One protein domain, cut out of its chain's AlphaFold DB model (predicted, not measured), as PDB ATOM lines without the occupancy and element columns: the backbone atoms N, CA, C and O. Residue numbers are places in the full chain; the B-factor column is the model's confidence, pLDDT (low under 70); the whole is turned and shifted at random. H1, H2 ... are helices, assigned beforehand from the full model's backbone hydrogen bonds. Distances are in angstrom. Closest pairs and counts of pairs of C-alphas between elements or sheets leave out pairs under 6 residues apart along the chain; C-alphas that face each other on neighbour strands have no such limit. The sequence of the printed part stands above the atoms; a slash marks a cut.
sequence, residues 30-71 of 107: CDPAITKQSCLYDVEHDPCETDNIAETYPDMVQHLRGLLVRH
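What this domain is: This is residues 30 to 71 of the 107 residues of the protein "Hypothetical protein" of Timema shepardi (UniProt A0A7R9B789). What shape do these atoms make? A short helix, H1, leads into a long looping stretch, residues 36 to 57, that swings out and turns back to one longer helix, H2; residues 43 to 48 and 66 to 71 stick out. What makes it up? The 42 printed residues have two named helices, H1 then H2, and no named strand: all helix, with under half of the residues in named elements. How compact is it? It is only just compact, close to loose, with a radius of gyration of the C-alphas of 10.7 A and spans of 27 by 25 by 18 A.

Where its parts are: Where is H1? H1 is residues 32 to 35, 5.2 A long, from C-alpha 32 at (2.768, 114.143, 25.512). Where is H2? H2 is residues 58 to 71, 20.1 A long, ending at C-alpha 71 at (-8.850, 120.189, 39.791).

How they stand to each other: Do the helices meet? H1 and H2 are apart, with no C-alpha of one within 8 A of the other. What do their backbones show? In H2 every O i to N i+4 pair is within hydrogen-bond range; H1 is too short for such a pair.

The domain as a whole: How far does it reach? The two C-alphas farthest apart, those of Thr 50 and Arg 70, are 27.6 A apart. Is it continuous and confident? The printed part has no cut, the link from H1 to H2 is long, and no printed residue is under 70 in pLDDT.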
ATOM      1  N   CYS A  30      10.276 115.356  25.356       83.38
ATOM      2  CA  CYS A  30       9.027 114.825  25.892       83.38
ATOM      3  C   CYS A  30       7.856 115.579  25.250       83.38
ATOM      4  O   CYS A  30       7.628 116.751  25.547       83.38
ATOM      5  N   ASP A  31       7.142 114.910  24.343       86.69
ATOM      6  CA  ASP A  31       5.932 115.425  23.700       86.69
ATOM      7  C   ASP A  31       4.730 114.534  24.065       86.69
ATOM      8  O   ASP A  31       4.484 113.520  23.401       86.69
ATOM      9  N   PRO A  32       3.949 114.899  25.100       86.69
ATOM     10  CA  PRO A  32       2.768 114.143  25.512       86.69
ATOM     11  C   PRO A  32       1.690 114.036  24.430       86.69
ATOM     12  O   PRO A  32       0.872 113.112  24.468       86.69
ATOM     13  N   ALA A  33       1.646 114.966  23.468       86.94
ATOM     14  CA  ALA A  33       0.675 114.914  22.384       86.94
ATOM     15  C   ALA A  33       1.003 113.772  21.413       86.94
ATOM     16  O   ALA A  33       0.070 113.115  20.937       86.94
ATOM     17  N   ILE A  34       2.291 113.488  21.196       86.75
ATOM     18  CA  ILE A  34       2.778 112.398  20.342       86.75
ATOM     19  C   ILE A  34       2.900 111.083  21.123       86.75
ATOM     20  O   ILE A  34       2.299 110.084  20.732       86.75
ATOM     21  N   THR A  35       3.648 111.064  22.232       86.44
ATOM     22  CA  THR A  35       4.016 109.824  22.945       86.44
ATOM     23  C   THR A  35       2.917 109.297  23.862       86.44
ATOM     24  O   THR A  35       2.940 108.129  24.243       86.44
ATOM     25  N   LYS A  36       1.949 110.148  24.237       88.00
ATOM     26  CA  LYS A  36       0.919 109.866  25.255       88.00
ATOM     27  C   LYS A  36       1.486 109.493  26.633       88.00
ATOM     28  O   LYS A  36       0.749 108.987  27.479       88.00
ATOM     29  N   GLN A  37       2.765 109.770  26.876       88.31
ATOM     30  CA  GLN A  37       3.415 109.591  28.169       88.31
ATOM     31  C   GLN A  37       3.390 110.901  28.964       88.31
ATOM     32  O   GLN A  37       3.308 111.992  28.401       88.31
ATOM     33  N   SER A  38       3.414 110.788  30.294       92.25
ATOM     34  CA  SER A  38       3.554 111.955  31.171       92.25
ATOM     35  C   SER A  38       5.017 112.392  31.213       92.25
ATOM     36  O   SER A  38       5.898 111.537  31.270       92.25
ATOM     37  N   CYS A  39       5.259 113.701  31.210       93.19
ATOM     38  CA  CYS A  39       6.570 114.272  31.512       93.19
ATOM     39  C   CYS A  39       6.607 114.687  32.981       93.19
ATOM     40  O   CYS A  39       5.591 115.137  33.518       93.19
ATOM     41  N   LEU A  40       7.771 114.573  33.606       95.19
ATOM     42  CA  LEU A  40       8.032 115.092  34.938       95.19
ATOM     43  C   LEU A  40       9.394 115.776  34.924       95.19
ATOM     44  O   LEU A  40      10.357 115.178  34.457       95.19
ATOM     45  N   TYR A  41       9.444 116.994  35.449       94.88
ATOM     46  CA  TYR A  41      10.659 117.791  35.587       94.88
ATOM     47  C   TYR A  41      10.738 118.320  37.014       94.88
ATOM     48  O   TYR A  41       9.710 118.600  37.639       94.88
ATOM     49  N   ASP A  42      11.955 118.458  37.519       95.50
ATOM     50  CA  ASP A  42      12.224 119.143  38.776       95.50
ATOM     51  C   ASP A  42      12.549 120.603  38.460       95.50
ATOM     52  O   ASP A  42      13.642 120.904  38.008       95.50
ATOM     53  N   VAL A  43      11.600 121.518  38.661       93.94
ATOM     54  CA  VAL A  43      11.771 122.932  38.275       93.94
ATOM     55  C   VAL A  43      12.866 123.632  39.095       93.94
ATOM     56  O   VAL A  43      13.452 124.603  38.620       93.94
ATOM     57  N   GLU A  44      13.164 123.155  40.309       94.44
ATOM     58  CA  GLU A  44      14.215 123.740  41.149       94.44
ATOM     59  C   GLU A  44      15.613 123.360  40.642       94.44
ATOM     60  O   GLU A  44      16.519 124.195  40.656       94.44
ATOM     61  N   HIS A  45      15.782 122.123  40.162       93.94
ATOM     62  CA  HIS A  45      17.076 121.596  39.708       93.94
ATOM     63  C   HIS A  45      17.267 121.601  38.175       93.94
ATOM     64  O   HIS A  45      18.401 121.651  37.704       93.94
ATOM     65  N   ASP A  46      16.182 121.585  37.400       91.44
ATOM     66  CA  ASP A  46      16.117 121.631  35.931       91.44
ATOM     67  C   ASP A  46      15.067 122.667  35.466       91.44
ATOM     68  O   ASP A  46      14.012 122.326  34.920       91.44
ATOM     69  N   PRO A  47      15.346 123.973  35.642       91.25
ATOM     70  CA  PRO A  47      14.426 125.042  35.248       91.25
ATOM     71  C   PRO A  47      14.235 125.158  33.726       91.25
ATOM     72  O   PRO A  47      13.367 125.897  33.266       91.25
ATOM     73  N   CYS A  48      15.058 124.463  32.936       90.56
ATOM     74  CA  CYS A  48      14.978 124.433  31.479       90.56
ATOM     75  C   CYS A  48      14.154 123.252  30.938       90.56
ATOM     76  O   CYS A  48      14.021 123.142  29.717       90.56
ATOM     77  N   GLU A  49      13.622 122.384  31.809       91.31
ATOM     78  CA  GLU A  49      12.777 121.230  31.456       91.31
ATOM     79  C   GLU A  49      13.419 120.331  30.380       91.31
ATOM     80  O   GLU A  49      12.825 119.980  29.348       91.31
ATOM     81  N   THR A  50      14.688 119.996  30.597       88.06
ATOM     82  CA  THR A  50      15.516 119.247  29.651       88.06
ATOM     83  C   THR A  50      15.595 117.755  29.958       88.06
ATOM     84  O   THR A  50      15.767 116.977  29.015       88.06
ATOM     85  N   ASP A  51      15.410 117.351  31.217       89.12
ATOM     86  CA  ASP A  51      15.521 115.965  31.672       89.12
ATOM     87  C   ASP A  51      14.182 115.420  32.186       89.12
ATOM     88  O   ASP A  51      13.697 115.772  33.261       89.12
ATOM     89  N   ASN A  52      13.554 114.540  31.401       91.50
ATOM     90  CA  ASN A  52      12.289 113.927  31.793       91.50
ATOM     91  C   ASN A  52      12.521 112.778  32.787       91.50
ATOM     92  O   ASN A  52      12.813 111.651  32.390       91.50
ATOM     93  N   ILE A  53      12.263 113.036  34.066       94.38
ATOM     94  CA  ILE A  53      12.459 112.093  35.178       94.38
ATOM     95  C   ILE A  53      11.199 111.270  35.518       94.38
ATOM     96  O   ILE A  53      11.108 110.661  36.587       94.38
ATOM     97  N   ALA A  54      10.199 111.234  34.629       94.50
ATOM     98  CA  ALA A  54       8.915 110.568  34.885       94.50
ATOM     99  C   ALA A  54       9.042 109.064  35.168       94.50
ATOM    100  O   ALA A  54       8.328 108.541  36.023       94.50
ATOM    101  N   GLU A  55       9.948 108.371  34.473       93.19
ATOM    102  CA  GLU A  55      10.192 106.938  34.688       93.19
ATOM    103  C   GLU A  55      10.926 106.669  36.008       93.19
ATOM    104  O   GLU A  55      10.727 105.623  36.625       93.19
ATOM    105  N   THR A  56      11.735 107.627  36.469       96.31
ATOM    106  CA  THR A  56      12.475 107.542  37.732       96.31
ATOM    107  C   THR A  56      11.567 107.753  38.945       96.31
ATOM    108  O   THR A  56      11.783 107.120  39.977       96.31
ATOM    109  N   TYR A  57      10.529 108.592  38.830       97.25
ATOM    110  CA  TYR A  57       9.625 108.942  39.938       97.25
ATOM    111  C   TYR A  57       8.137 108.689  39.616       97.25
ATOM    112  O   TYR A  57       7.325 109.623  39.616       97.25
ATOM    113  N   PRO A  58       7.725 107.427  39.391       96.81
ATOM    114  CA  PRO A  58       6.355 107.091  38.996       96.81
ATOM    115  C   PRO A  58       5.305 107.469  40.055       96.81
ATOM    116  O   PRO A  58       4.188 107.861  39.707       96.81
ATOM    117  N   ASP A  59       5.662 107.424  41.342       98.19
ATOM    118  CA  ASP A  59       4.766 107.803  42.440       98.19
ATOM    119  C   ASP A  59       4.432 109.304  42.410       98.19
ATOM    120  O   ASP A  59       3.279 109.695  42.616       98.19
ATOM    121  N   MET A  60       5.410 110.157  42.075       98.12
ATOM    122  CA  MET A  60       5.178 111.596  41.895       98.12
ATOM    123  C   MET A  60       4.285 111.864  40.685       98.12
ATOM    124  O   MET A  60       3.345 112.655  40.783       98.12
ATOM    125  N   VAL A  61       4.504 111.154  39.572       97.25
ATOM    126  CA  VAL A  61       3.621 111.234  38.397       97.25
ATOM    127  C   VAL A  61       2.183 110.885  38.783       97.25
ATOM    128  O   VAL A  61       1.247 111.606  38.424       97.25
ATOM    129  N   GLN A  62       1.979 109.808  39.548       97.75
ATOM    130  CA  GLN A  62       0.648 109.402  39.993       97.75
ATOM    131  C   GLN A  62       0.014 110.437  40.929       97.75
ATOM    132  O   GLN A  62      -1.168 110.763  40.772       97.75
ATOM    133  N   HIS A  63       0.789 110.987  41.864       98.31
ATOM    134  CA  HIS A  63       0.329 112.024  42.783       98.31
ATOM    135  C   HIS A  63      -0.142 113.282  42.037       98.31
ATOM    136  O   HIS A  63      -1.282 113.724  42.218       98.31
ATOM    137  N   LEU A  64       0.696 113.817  41.145       97.62
ATOM    138  CA  LEU A  64       0.387 115.002  40.341       97.62
ATOM    139  C   LEU A  64      -0.801 114.757  39.406       97.62
ATOM    140  O   LEU A  64      -1.700 115.591  39.296       97.62
ATOM    141  N   ARG A  65      -0.886 113.569  38.798       96.00
ATOM    142  CA  ARG A  65      -2.060 113.171  38.012       96.00
ATOM    143  C   ARG A  65      -3.334 113.158  38.859       96.00
ATOM    144  O   ARG A  65      -4.380 113.609  38.391       96.00
ATOM    145  N   GLY A  66      -3.264 112.677  40.099       97.50
ATOM    146  CA  GLY A  66      -4.376 112.731  41.048       97.50
ATOM    147  C   GLY A  66      -4.821 114.166  41.347       97.50
ATOM    148  O   GLY A  66      -6.023 114.445  41.374       97.50
ATOM    149  N   LEU A  67      -3.874 115.098  41.500       97.81
ATOM    150  CA  LEU A  67      -4.174 116.525  41.652       97.81
ATOM    151  C   LEU A  67      -4.898 117.092  40.426       97.81
ATOM    152  O   LEU A  67      -5.937 117.732  40.588       97.81
ATOM    153  N   LEU A  68      -4.428 116.793  39.212       96.38
ATOM    154  CA  LEU A  68      -5.091 117.222  37.974       96.38
ATOM    155  C   LEU A  68      -6.533 116.704  37.881       96.38
ATOM    156  O   LEU A  68      -7.437 117.453  37.515       96.38
ATOM    157  N   VAL A  69      -6.772 115.441  38.250       96.56
ATOM    158  CA  VAL A  69      -8.126 114.859  38.278       96.56
ATOM    159  C   VAL A  69      -9.026 115.598  39.269       96.56
ATOM    160  O   VAL A  69     -10.174 115.881  38.932       96.56
ATOM    161  N   ARG A  70      -8.518 115.954  40.456       97.19
ATOM    162  CA  ARG A  70      -9.282 116.740  41.436       97.19
ATOM    163  C   ARG A  70      -9.598 118.142  40.918       97.19
ATOM    164  O   ARG A  70     -10.755 118.543  40.952       97.19
ATOM    165  N   HIS A  71      -8.620 118.856  40.363       96.56
ATOM    166  CA  HIS A  71      -8.850 120.189  39.791       96.56
ATOM    167  C   HIS A  71      -9.828 120.173  38.617       96.56
ATOM    168  O   HIS A  71     -10.615 121.102  38.453       96.56
TER     169      HIS A  71